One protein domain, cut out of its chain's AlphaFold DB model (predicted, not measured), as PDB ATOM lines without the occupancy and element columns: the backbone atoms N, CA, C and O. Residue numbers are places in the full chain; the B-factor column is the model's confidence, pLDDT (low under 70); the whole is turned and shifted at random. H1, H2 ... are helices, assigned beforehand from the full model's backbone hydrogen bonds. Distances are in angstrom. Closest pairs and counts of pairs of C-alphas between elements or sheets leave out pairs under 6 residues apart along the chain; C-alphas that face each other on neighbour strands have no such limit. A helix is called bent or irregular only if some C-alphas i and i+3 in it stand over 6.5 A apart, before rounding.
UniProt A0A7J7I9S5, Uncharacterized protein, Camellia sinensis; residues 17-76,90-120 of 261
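What this domain is: This is residues 17 to 76 and 90 to 120 of the 261 residues of an uncharacterized protein of Camellia sinensis (UniProt A0A7J7I9S5). Two long helices lie side by side with an open gap between them: H1 is a very long helix with one bend, and the shorter H2 runs back alongside its longer arm, H1b. The first arm, H1a, runs on past the last residue of H2 and makes one end of a long, thin shape. The printed part has 91 residues with two named helices, H1 then H2, and no named strand; the class is all helix. It is extended, with a radius of gyration of the C-alphas of 23.8 A, and spans 85 by 22 by 9 A.

Where its parts are: H1, residues 17 to 76, was assigned as one helix by its hydrogen bonds, but it is bent: C-alphas 37 and 40 are 6.8 A apart. Its arm H1a, residues 17 to 37, begins with C-alpha 17 at (38.068, 49.287, -79.600) and is 30.4 A long from first to last C-alpha. Its arm H1b, residues 40 to 76, is 53.6 A long and ends with C-alpha 76 at (39.337, 11.753, -2.650). H2, residues 90 to 120, is 45.2 A long and ends with C-alpha 120 at (38.379, 42.510, -48.737).

How they stand to each other: H1a and H1b stand at a shallow tilt of 32 degrees, only just short of steep. H1b and H2 are apart, with no C-alpha of the one within 8 A of the other. H1a and H2 are apart too. Residues 17 to 63 of H1 and residues 95 to 120 of H2 stand free. In H1a, H1b and H2 every O i to N i+4 pair is within hydrogen-bond range.

The domain as a whole: The two C-alphas farthest apart are those of Gln 17 and His 76, at 85.6 A. Residues 77 to 89 are not printed, and C-alphas 76 and 90 are 15.1 A apart across the cut. The mean pLDDT of the printed part is 73.7; 21 residues are under 70, among them residues 35 to 48.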
ATOM      1  N   GLN A  17      39.189  49.442 -80.539       66.75
ATOM      2  CA  GLN A  17      38.068  49.287 -79.600       66.75
ATOM      3  C   GLN A  17      37.518  47.852 -79.590       66.75
ATOM      4  O   GLN A  17      37.252  47.288 -78.528       66.75
ATOM      5  N   LYS A  18      37.419  47.217 -80.766       68.38
ATOM      6  CA  LYS A  18      36.909  45.846 -80.896       68.38
ATOM      7  C   LYS A  18      37.847  44.800 -80.284       68.38
ATOM      8  O   LYS A  18      37.372  43.846 -79.674       68.38
ATOM      9  N   ILE A  19      39.163  44.988 -80.412       71.38
ATOM     10  CA  ILE A  19      40.166  44.102 -79.797       71.38
ATOM     11  C   ILE A  19      40.134  44.234 -78.272       71.38
ATOM     12  O   ILE A  19      40.113  43.223 -77.574       71.38
ATOM     13  N   ARG A  20      40.050  45.466 -77.754       76.50
ATOM     14  CA  ARG A  20      39.976  45.715 -76.310       76.50
ATOM     15  C   ARG A  20      38.742  45.071 -75.679       76.50
ATOM     16  O   ARG A  20      38.872  44.387 -74.674       76.50
ATOM     17  N   PHE A  21      37.573  45.218 -76.301       75.44
ATOM     18  CA  PHE A  21      36.338  44.615 -75.793       75.44
ATOM     19  C   PHE A  21      36.409  43.082 -75.756       75.44
ATOM     20  O   PHE A  21      35.944  42.455 -74.810       75.44
ATOM     21  N   LYS A  22      37.041  42.466 -76.764       77.50
ATOM     22  CA  LYS A  22      37.206  41.009 -76.822       77.50
ATOM     23  C   LYS A  22      38.199  40.488 -75.777       77.50
ATOM     24  O   LYS A  22      38.013  39.386 -75.275       77.50
ATOM     25  N   LEU A  23      39.220  41.275 -75.436       74.38
ATOM     26  CA  LEU A  23      40.194  40.933 -74.398       74.38
ATOM     27  C   LEU A  23      39.592  41.025 -72.987       74.38
ATOM     28  O   LEU A  23      39.817  40.131 -72.179       74.38
ATOM     29  N   GLU A  24      38.794  42.060 -72.711       79.31
ATOM     30  CA  GLU A  24      38.069  42.213 -71.436       79.31
ATOM     31  C   GLU A  24      37.083  41.055 -71.210       79.31
ATOM     32  O   GLU A  24      37.011  40.503 -70.114       79.31
ATOM     33  N   LEU A  25      36.382  40.623 -72.267       75.88
ATOM     34  CA  LEU A  25      35.471  39.478 -72.190       75.88
ATOM     35  C   LEU A  25      36.221  38.177 -71.858       75.88
ATOM     36  O   LEU A  25      35.813  37.437 -70.970       75.88
ATOM     37  N   LEU A  26      37.362  37.938 -72.516       78.75
ATOM     38  CA  LEU A  26      38.195  36.759 -72.262       78.75
ATOM     39  C   LEU A  26      38.780  36.753 -70.845       78.75
ATOM     40  O   LEU A  26      38.840  35.701 -70.216       78.75
ATOM     41  N   LEU A  27      39.191  37.912 -70.324       76.00
ATOM     42  CA  LEU A  27      39.679  38.029 -68.949       76.00
ATOM     43  C   LEU A  27      38.566  37.748 -67.931       76.00
ATOM     44  O   LEU A  27      38.803  37.028 -66.963       76.00
ATOM     45  N   SER A  28      37.351  38.248 -68.176       76.75
ATOM     46  CA  SER A  28      36.180  37.949 -67.343       76.75
ATOM     47  C   SER A  28      35.855  36.454 -67.334       76.75
ATOM     48  O   SER A  28      35.656  35.877 -66.266       76.75
ATOM     49  N   ASP A  29      35.859  35.807 -68.501       73.88
ATOM     50  CA  ASP A  29      35.572  34.375 -68.621       73.88
ATOM     51  C   ASP A  29      36.644  33.518 -67.932       73.88
ATOM     52  O   ASP A  29      36.313  32.562 -67.234       73.88
ATOM     53  N   ILE A  30      37.928  33.884 -68.043       77.50
ATOM     54  CA  ILE A  30      39.023  33.186 -67.348       77.50
ATOM     55  C   ILE A  30      38.875  33.310 -65.828       77.50
ATOM     56  O   ILE A  30      39.014  32.311 -65.125       77.50
ATOM     57  N   VAL A  31      38.560  34.500 -65.308       73.31
ATOM     58  CA  VAL A  31      38.346  34.708 -63.864       73.31
ATOM     59  C   VAL A  31      37.122  33.933 -63.376       73.31
ATOM     60  O   VAL A  31      37.164  33.333 -62.303       73.31
ATOM     61  N   PHE A  32      36.052  33.887 -64.170       68.44
ATOM     62  CA  PHE A  32      34.830  33.164 -63.829       68.44
ATOM     63  C   PHE A  32      35.039  31.643 -63.834       68.44
ATOM     64  O   PHE A  32      34.654  30.961 -62.883       68.44
ATOM     65  N   ILE A  33      35.727  31.110 -64.848       72.62
ATOM     66  CA  ILE A  33      36.090  29.689 -64.934       72.62
ATOM     67  C   ILE A  33      37.058  29.317 -63.806       72.62
ATOM     68  O   ILE A  33      36.884  28.280 -63.168       72.62
ATOM     69  N   TRP A  34      38.039  30.169 -63.499       70.94
ATOM     70  CA  TRP A  34      38.959  29.944 -62.385       70.94
ATOM     71  C   TRP A  34      38.224  29.941 -61.039       70.94
ATOM     72  O   TRP A  34      38.432  29.036 -60.232       70.94
ATOM     73  N   GLY A  35      37.297  30.882 -60.831       61.25
ATOM     74  CA  GLY A  35      36.439  30.946 -59.649       61.25
ATOM     75  C   GLY A  35      35.561  29.704 -59.481       61.25
ATOM     76  O   GLY A  35      35.559  29.108 -58.409       61.25
ATOM     77  N   ILE A  36      34.880  29.257 -60.540       65.75
ATOM     78  CA  ILE A  36      34.003  28.073 -60.500       65.75
ATOM     79  C   ILE A  36      34.800  26.783 -60.299       65.75
ATOM     80  O   ILE A  36      34.385  25.934 -59.513       65.75
ATOM     81  N   CYS A  37      35.950  26.634 -60.958       63.53
ATOM     82  CA  CYS A  37      36.770  25.429 -60.835       63.53
ATOM     83  C   CYS A  37      37.488  25.340 -59.479       63.53
ATOM     84  O   CYS A  37      37.636  24.243 -58.941       63.53
ATOM     85  N   HIS A  38      37.905  26.467 -58.890       60.66
ATOM     86  CA  HIS A  38      38.593  26.467 -57.594       60.66
ATOM     87  C   HIS A  38      37.657  26.568 -56.381       60.66
ATOM     88  O   HIS A  38      38.027  26.081 -55.311       60.66
ATOM     89  N   CYS A  39      36.446  27.126 -56.505       51.41
ATOM     90  CA  CYS A  39      35.473  27.210 -55.404       51.41
ATOM     91  C   CYS A  39      35.199  25.875 -54.684       51.41
ATOM     92  O   CYS A  39      35.293  25.851 -53.453       51.41
ATOM     93  N   PRO A  40      34.897  24.757 -55.376       59.56
ATOM     94  CA  PRO A  40      34.622  23.490 -54.701       59.56
ATOM     95  C   PRO A  40      35.872  22.916 -54.025       59.56
ATOM     96  O   PRO A  40      35.764  22.295 -52.969       59.56
ATOM     97  N   TYR A  41      37.064  23.179 -54.572       60.50
ATOM     98  CA  TYR A  41      38.327  22.723 -53.990       60.50
ATOM     99  C   TYR A  41      38.661  23.475 -52.694       60.50
ATOM    100  O   TYR A  41      39.027  22.861 -51.693       60.50
ATOM    101  N   TYR A  42      38.449  24.796 -52.670       59.53
ATOM    102  CA  TYR A  42      38.606  25.596 -51.453       59.53
ATOM    103  C   TYR A  42      37.564  25.244 -50.390       59.53
ATOM    104  O   TYR A  42      37.906  25.191 -49.211       59.53
ATOM    105  N   TYR A  43      36.320  24.953 -50.784       58.50
ATOM    106  CA  TYR A  43      35.271  24.557 -49.843       58.50
ATOM    107  C   TYR A  43      35.536  23.173 -49.239       58.50
ATOM    108  O   TYR A  43      35.382  22.985 -48.032       58.50
ATOM    109  N   ALA A  44      36.010  22.220 -50.047       58.12
ATOM    110  CA  ALA A  44      36.428  20.904 -49.573       58.12
ATOM    111  C   ALA A  44      37.643  20.997 -48.636       58.12
ATOM    112  O   ALA A  44      37.634  20.391 -47.566       58.12
ATOM    113  N   PHE A  45      38.649  21.807 -48.980       62.47
ATOM    114  CA  PHE A  45      39.835  22.007 -48.144       62.47
ATOM    115  C   PHE A  45      39.508  22.723 -46.824       62.47
ATOM    116  O   PHE A  45      39.975  22.309 -45.764       62.47
ATOM    117  N   ALA A  46      38.654  23.751 -46.863       65.38
ATOM    118  CA  ALA A  46      38.161  24.432 -45.667       65.38
ATOM    119  C   ALA A  46      37.330  23.494 -44.781       65.38
ATOM    120  O   ALA A  46      37.475  23.518 -43.562       65.38
ATOM    121  N   SER A  47      36.517  22.621 -45.384       64.88
ATOM    122  CA  SER A  47      35.731  21.625 -44.651       64.88
ATOM    123  C   SER A  47      36.619  20.563 -43.998       64.88
ATOM    124  O   SER A  47      36.368  20.194 -42.855       64.88
ATOM    125  N   LEU A  48      37.687  20.119 -44.673       65.12
ATOM    126  CA  LEU A  48      38.664  19.172 -44.117       65.12
ATOM    127  C   LEU A  48      39.469  19.782 -42.958       65.12
ATOM    128  O   LEU A  48      39.729  19.125 -41.952       65.12
ATOM    129  N   GLN A  49      39.857  21.051 -43.091       71.81
ATOM    130  CA  GLN A  49      40.523  21.801 -42.025       71.81
ATOM    131  C   GLN A  49      39.592  21.996 -40.825       71.81
ATOM    132  O   GLN A  49      40.009  21.804 -39.686       71.81
ATOM    133  N   LEU A  50      38.315  22.310 -41.063       75.31
ATOM    134  CA  LEU A  50      37.337  22.505 -39.996       75.31
ATOM    135  C   LEU A  50      37.053  21.205 -39.235       75.31
ATOM    136  O   LEU A  50      37.016  21.226 -38.007       75.31
ATOM    137  N   THR A  51      36.896  20.072 -39.925       75.06
ATOM    138  CA  THR A  51      36.690  18.772 -39.261       75.06
ATOM    139  C   THR A  51      37.928  18.325 -38.494       75.06
ATOM    140  O   THR A  51      37.798  17.804 -37.384       75.06
ATOM    141  N   SER A  52      39.126  18.582 -39.028       77.12
ATOM    142  CA  SER A  52      40.381  18.338 -38.319       77.12
ATOM    143  C   SER A  52      40.472  19.180 -37.044       77.12
ATOM    144  O   SER A  52      40.667  18.627 -35.962       77.12
ATOM    145  N   LEU A  53      40.225  20.491 -37.128       79.56
ATOM    146  CA  LEU A  53      40.222  21.388 -35.968       79.56
ATOM    147  C   LEU A  53      39.162  20.999 -34.933       79.56
ATOM    148  O   LEU A  53      39.461  20.972 -33.741       79.56
ATOM    149  N   LEU A  54      37.953  20.640 -35.370       80.38
ATOM    150  CA  LEU A  54      36.897  20.168 -34.476       80.38
ATOM    151  C   LEU A  54      37.319  18.881 -33.754       80.38
ATOM    152  O   LEU A  54      37.105  18.748 -32.553       80.38
ATOM    153  N   SER A  55      37.979  17.964 -34.467       78.62
ATOM    154  CA  SER A  55      38.503  16.722 -33.892       78.62
ATOM    155  C   SER A  55      39.583  17.004 -32.846       78.62
ATOM    156  O   SER A  55      39.531  16.454 -31.748       78.62
ATOM    157  N   PHE A  56      40.517  17.917 -33.131       75.50
ATOM    158  CA  PHE A  56      41.527  18.349 -32.160       75.50
ATOM    159  C   PHE A  56      40.907  19.003 -30.919       75.50
ATOM    160  O   PHE A  56      41.337  18.711 -29.802       75.50
ATOM    161  N   LEU A  57      39.882  19.843 -31.088       80.94
ATOM    162  CA  LEU A  57      39.175  20.474 -29.968       80.94
ATOM    163  C   LEU A  57      38.432  19.449 -29.106       80.94
ATOM    164  O   LEU A  57      38.502  19.527 -27.880       80.94
ATOM    165  N   LEU A  58      37.775  18.461 -29.720       79.62
ATOM    166  CA  LEU A  58      37.099  17.379 -29.000       79.62
ATOM    167  C   LEU A  58      38.087  16.503 -28.223       79.62
ATOM    168  O   LEU A  58      37.830  16.176 -27.066       79.62
ATOM    169  N   ILE A  59      39.239  16.176 -28.816       80.75
ATOM    170  CA  ILE A  59      40.306  15.425 -28.137       80.75
ATOM    171  C   ILE A  59      40.854  16.230 -26.950       80.75
ATOM    172  O   ILE A  59      40.980  15.692 -25.851       80.75
ATOM    173  N   ALA A  60      41.133  17.522 -27.134       77.44
ATOM    174  CA  ALA A  60      41.614  18.388 -26.056       77.44
ATOM    175  C   ALA A  60      40.593  18.509 -24.911       77.44
ATOM    176  O   ALA A  60      40.963  18.432 -23.739       77.44
ATOM    177  N   PHE A  61      39.306  18.641 -25.244       80.19
ATOM    178  CA  PHE A  61      38.219  18.682 -24.269       80.19
ATOM    179  C   PHE A  61      38.081  17.362 -23.500       80.19
ATOM    180  O   PHE A  61      37.956  17.368 -22.276       80.19
ATOM    181  N   TYR A  62      38.183  16.224 -24.191       81.25
ATOM    182  CA  TYR A  62      38.166  14.903 -23.564       81.25
ATOM    183  C   TYR A  62      39.342  14.711 -22.594       81.25
ATOM    184  O   TYR A  62      39.140  14.285 -21.456       81.25
ATOM    185  N   ILE A  63      40.557  15.093 -23.002       82.75
ATOM    186  CA  ILE A  63      41.749  15.051 -22.138       82.75
ATOM    187  C   ILE A  63      41.546  15.928 -20.898       82.75
ATOM    188  O   ILE A  63      41.879  15.503 -19.794       82.75
ATOM    189  N   TYR A  64      40.966  17.121 -21.053       82.94
ATOM    190  CA  TYR A  64      40.671  18.017 -19.933       82.94
ATOM    191  C   TYR A  64      39.685  17.400 -18.930       82.94
ATOM    192  O   TYR A  64      39.937  17.444 -17.722       82.94
ATOM    193  N   ILE A  65      38.593  16.794 -19.409       79.06
ATOM    194  CA  ILE A  65      37.630  16.088 -18.547       79.06
ATOM    195  C   ILE A  65      38.321  14.937 -17.818       79.06
ATOM    196  O   ILE A  65      38.174  14.803 -16.604       79.06
ATOM    197  N   TYR A  66      39.107  14.134 -18.536       81.38
ATOM    198  CA  TYR A  66      39.801  12.986 -17.963       81.38
ATOM    199  C   TYR A  66      40.817  13.402 -16.891       81.38
ATOM    200  O   TYR A  66      40.828  12.827 -15.802       81.38
ATOM    201  N   LEU A  67      41.611  14.451 -17.143       79.75
ATOM    202  CA  LEU A  67      42.522  15.015 -16.140       79.75
ATOM    203  C   LEU A  67      41.764  15.546 -14.921       79.75
ATOM    204  O   LEU A  67      42.184  15.313 -13.791       79.75
ATOM    205  N   SER A  68      40.645  16.238 -15.140       80.12
ATOM    206  CA  SER A  68      39.816  16.772 -14.053       80.12
ATOM    207  C   SER A  68      39.250  15.649 -13.181       80.12
ATOM    208  O   SER A  68      39.269  15.748 -11.955       80.12
ATOM    209  N   PHE A  69      38.805  14.550 -13.798       77.69
ATOM    210  CA  PHE A  69      38.329  13.367 -13.085       77.69
ATOM    211  C   PHE A  69      39.453  12.667 -12.310       77.69
ATOM    212  O   PHE A  69      39.275  12.336 -11.141       77.69
ATOM    213  N   LEU A  70      40.631  12.500 -12.915       80.94
ATOM    214  CA  LEU A  70      41.815  11.957 -12.238       80.94
ATOM    215  C   LEU A  70      42.214  12.789 -11.018       80.94
ATOM    216  O   LEU A  70      42.481  12.232  -9.957       80.94
ATOM    217  N   LEU A  71      42.215  14.117 -11.149       79.19
ATOM    218  CA  LEU A  71      42.494  15.028 -10.040       79.19
ATOM    219  C   LEU A  71      41.439  14.920  -8.935       79.19
ATOM    220  O   LEU A  71      41.787  14.968  -7.757       79.19
ATOM    221  N   PHE A  72      40.169  14.731  -9.298       78.06
ATOM    222  CA  PHE A  72      39.093  14.504  -8.336       78.06
ATOM    223  C   PHE A  72      39.274  13.183  -7.571       78.06
ATOM    224  O   PHE A  72      39.174  13.163  -6.345       78.06
ATOM    225  N   GLN A  73      39.610  12.096  -8.271       78.38
ATOM    226  CA  GLN A  73      39.904  10.805  -7.641       78.38
ATOM    227  C   GLN A  73      41.133  10.894  -6.728       78.38
ATOM    228  O   GLN A  73      41.102  10.409  -5.599       78.38
ATOM    229  N   LEU A  74      42.189  11.584  -7.171       77.50
ATOM    230  CA  LEU A  74      43.395  11.821  -6.374       77.50
ATOM    231  C   LEU A  74      43.092  12.632  -5.103       77.50
ATOM    232  O   LEU A  74      43.637  12.335  -4.043       77.50
ATOM    233  N   HIS A  75      42.206  13.629  -5.195       72.81
ATOM    234  CA  HIS A  75      41.746  14.407  -4.045       72.81
ATOM    235  C   HIS A  75      40.984  13.532  -3.040       72.81
ATOM    236  O   HIS A  75      41.223  13.627  -1.838       72.81
ATOM    237  N   HIS A  76      40.100  12.652  -3.518       71.94
ATOM    238  CA  HIS A  76      39.337  11.753  -2.650       71.94
ATOM    239  C   HIS A  76      40.221  10.695  -1.969       71.94
ATOM    240  O   HIS A  76      39.941  10.283  -0.845       71.94
ATOM    241  N   ALA A  90      48.633  22.638  -8.469       73.88
ATOM    242  CA  ALA A  90      47.976  22.039  -9.628       73.88
ATOM    243  C   ALA A  90      46.892  22.965 -10.200       73.88
ATOM    244  O   ALA A  90      46.791  23.118 -11.416       73.88
ATOM    245  N   LYS A  91      46.119  23.634  -9.335       77.19
ATOM    246  CA  LYS A  91      45.071  24.580  -9.738       77.19
ATOM    247  C   LYS A  91      45.645  25.829 -10.412       77.19
ATOM    248  O   LYS A  91      45.119  26.250 -11.441       77.19
ATOM    249  N   THR A  92      46.729  26.404  -9.887       74.50
ATOM    250  CA  THR A  92      47.411  27.542 -10.526       74.50
ATOM    251  C   THR A  92      48.104  27.135 -11.821       74.50
ATOM    252  O   THR A  92      48.059  27.893 -12.792       74.50
ATOM    253  N   TYR A  93      48.669  25.928 -11.892       75.50
ATOM    254  CA  TYR A  93      49.273  25.404 -13.116       75.50
ATOM    255  C   TYR A  93      48.225  25.161 -14.211       75.50
ATOM    256  O   TYR A  93      48.431  25.564 -15.353       75.50
ATOM    257  N   LEU A  94      47.059  24.602 -13.867       75.38
ATOM    258  CA  LEU A  94      45.921  24.448 -14.782       75.38
ATOM    259  C   LEU A  94      45.372  25.794 -15.259       75.38
ATOM    260  O   LEU A  94      45.122  25.951 -16.450       75.38
ATOM    261  N   ALA A  95      45.232  26.777 -14.366       74.75
ATOM    262  CA  ALA A  95      44.808  28.128 -14.739       74.75
ATOM    263  C   ALA A  95      45.819  28.799 -15.686       74.75
ATOM    264  O   ALA A  95      45.434  29.397 -16.692       74.75
ATOM    265  N   SER A  96      47.115  28.629 -15.416       73.38
ATOM    266  CA  SER A  96      48.196  29.128 -16.274       73.38
ATOM    267  C   SER A  96      48.184  28.437 -17.638       73.38
ATOM    268  O   SER A  96      48.279  29.097 -18.674       73.38
ATOM    269  N   PHE A  97      47.974  27.121 -17.669       69.94
ATOM    270  CA  PHE A  97      47.887  26.350 -18.906       69.94
ATOM    271  C   PHE A  97      46.651  26.727 -19.736       69.94
ATOM    272  O   PHE A  97      46.765  26.926 -20.946       69.94
ATOM    273  N   LEU A  98      45.491  26.921 -19.094       72.50
ATOM    274  CA  LEU A  98      44.294  27.451 -19.754       72.50
ATOM    275  C   LEU A  98      44.557  28.836 -20.349       72.50
ATOM    276  O   LEU A  98      44.193  29.079 -21.498       72.50
ATOM    277  N   SER A  99      45.224  29.724 -19.607       73.06
ATOM    278  CA  SER A  99      45.550  31.070 -20.094       73.06
ATOM    279  C   SER A  99      46.494  31.039 -21.304       73.06
ATOM    280  O   SER A  99      46.297  31.784 -22.263       73.06
ATOM    281  N   ALA A 100      47.456  30.110 -21.336       70.62
ATOM    282  CA  ALA A 100      48.371  29.936 -22.461       70.62
ATOM    283  C   ALA A 100      47.666  29.393 -23.717       70.62
ATOM    284  O   ALA A 100      47.932  29.855 -24.829       70.62
ATOM    285  N   MET A 101      46.742  28.440 -23.558       75.19
ATOM    286  CA  MET A 101      45.954  27.902 -24.675       75.19
ATOM    287  C   MET A 101      44.930  28.922 -25.187       75.19
ATOM    288  O   MET A 101      44.746  29.048 -26.398       75.19
ATOM    289  N   ALA A 102      44.337  29.715 -24.290       73.75
ATOM    290  CA  ALA A 102      43.455  30.822 -24.646       73.75
ATOM    291  C   ALA A 102      44.196  31.914 -25.432       73.75
ATOM    292  O   ALA A 102      43.690  32.379 -26.453       73.75
ATOM    293  N   MET A 103      45.422  32.273 -25.028       69.25
ATOM    294  CA  MET A 103      46.246  33.225 -25.784       69.25
ATOM    295  C   MET A 103      46.567  32.713 -27.192       69.25
ATOM    296  O   MET A 103      46.450  33.469 -28.154       69.25
ATOM    297  N   LYS A 104      46.898  31.425 -27.346       71.50
ATOM    298  CA  LYS A 104      47.118  30.831 -28.675       71.50
ATOM    299  C   LYS A 104      45.854  30.879 -29.534       71.50
ATOM    300  O   LYS A 104      45.930  31.310 -30.680       71.50
ATOM    301  N   ALA A 105      44.698  30.499 -28.989       78.31
ATOM    302  CA  ALA A 105      43.427  30.546 -29.714       78.31
ATOM    303  C   ALA A 105      43.064  31.974 -30.155       78.31
ATOM    304  O   ALA A 105      42.700  32.187 -31.311       78.31
ATOM    305  N   MET A 106      43.243  32.964 -29.276       75.00
ATOM    306  CA  MET A 106      43.013  34.375 -29.602       75.00
ATOM    307  C   MET A 106      43.950  34.874 -30.708       75.00
ATOM    308  O   MET A 106      43.494  35.568 -31.614       75.00
ATOM    309  N   LEU A 107      45.230  34.479 -30.693       81.25
ATOM    310  CA  LEU A 107      46.179  34.802 -31.766       81.25
ATOM    311  C   LEU A 107      45.778  34.170 -33.106       81.25
ATOM    312  O   LEU A 107      45.875  34.830 -34.139       81.25
ATOM    313  N   PHE A 108      45.279  32.930 -33.100       75.81
ATOM    314  CA  PHE A 108      44.759  32.279 -34.307       75.81
ATOM    315  C   PHE A 108      43.529  32.999 -34.871       75.81
ATOM    316  O   PHE A 108      43.455  33.218 -36.080       75.81
ATOM    317  N   VAL A 109      42.592  33.418 -34.014       78.62
ATOM    318  CA  VAL A 109      41.418  34.203 -34.433       78.62
ATOM    319  C   VAL A 109      41.846  35.554 -35.008       78.62
ATOM    320  O   VAL A 109      41.371  35.941 -36.074       78.62
ATOM    321  N   LEU A 110      42.789  36.249 -34.365       79.19
ATOM    322  CA  LEU A 110      43.346  37.513 -34.861       79.19
ATOM    323  C   LEU A 110      44.024  37.355 -36.227       79.19
ATOM    324  O   LEU A 110      43.762  38.142 -37.137       79.19
ATOM    325  N   ALA A 111      44.847  36.318 -36.396       83.06
ATOM    326  CA  ALA A 111      45.491  36.012 -37.671       83.06
ATOM    327  C   ALA A 111      44.460  35.702 -38.769       83.06
ATOM    328  O   ALA A 111      44.580  36.196 -39.890       83.06
ATOM    329  N   TYR A 112      43.407  34.947 -38.446       79.00
ATOM    330  CA  TYR A 112      42.324  34.654 -39.382       79.00
ATOM    331  C   TYR A 112      41.562  35.921 -39.802       79.00
ATOM    332  O   TYR A 112      41.349  36.147 -40.994       79.00
ATOM    333  N   MET A 113      41.228  36.798 -38.850       78.88
ATOM    334  CA  MET A 113      40.583  38.086 -39.136       78.88
ATOM    335  C   MET A 113      41.473  39.008 -39.988       78.88
ATOM    336  O   MET A 113      40.969  39.688 -40.884       78.88
ATOM    337  N   LEU A 114      42.795  38.997 -39.786       82.75
ATOM    338  CA  LEU A 114      43.758  39.706 -40.644       82.75
ATOM    339  C   LEU A 114      43.770  39.165 -42.085       82.75
ATOM    340  O   LEU A 114      43.788  39.932 -43.050       82.75
ATOM    341  N   VAL A 115      43.701  37.846 -42.262       78.81
ATOM    342  CA  VAL A 115      43.622  37.232 -43.601       78.81
ATOM    343  C   VAL A 115      42.292  37.556 -44.291       78.81
ATOM    344  O   VAL A 115      42.264  37.796 -45.498       78.81
ATOM    345  N   LEU A 116      41.183  37.600 -43.549       75.56
ATOM    346  CA  LEU A 116      39.884  37.984 -44.108       75.56
ATOM    347  C   LEU A 116      39.837  39.463 -44.516       75.56
ATOM    348  O   LEU A 116      39.361  39.789 -45.604       75.56
ATOM    349  N   THR A 117      40.361  40.358 -43.679       75.12
ATOM    350  CA  THR A 117      40.355  41.808 -43.945       75.12
ATOM    351  C   THR A 117      41.267  42.198 -45.108       75.12
ATOM    352  O   THR A 117      40.886  43.031 -45.930       75.12
ATOM    353  N   THR A 118      42.428  41.554 -45.261       72.62
ATOM    354  CA  THR A 118      43.324  41.796 -46.409       72.62
ATOM    355  C   THR A 118      42.710  41.373 -47.747       72.62
ATOM    356  O   THR A 118      42.899  42.065 -48.748       72.62
ATOM    357  N   LYS A 119      41.901  40.304 -47.780       62.50
ATOM    358  CA  LYS A 119      41.176  39.887 -48.997       62.50
ATOM    359  C   LYS A 119      40.062  40.854 -49.402       62.50
ATOM    360  O   LYS A 119      39.819  41.018 -50.594       62.50
ATOM    361  N   ALA A 120      39.422  41.524 -48.445       60.22
ATOM    362  CA  ALA A 120      38.379  42.510 -48.737       60.22
ATOM    363  C   ALA A 120      38.932  43.794 -49.394       60.22
ATOM    364  O   ALA A 120      38.243  44.429 -50.186       60.22
TER     365      ALA A 120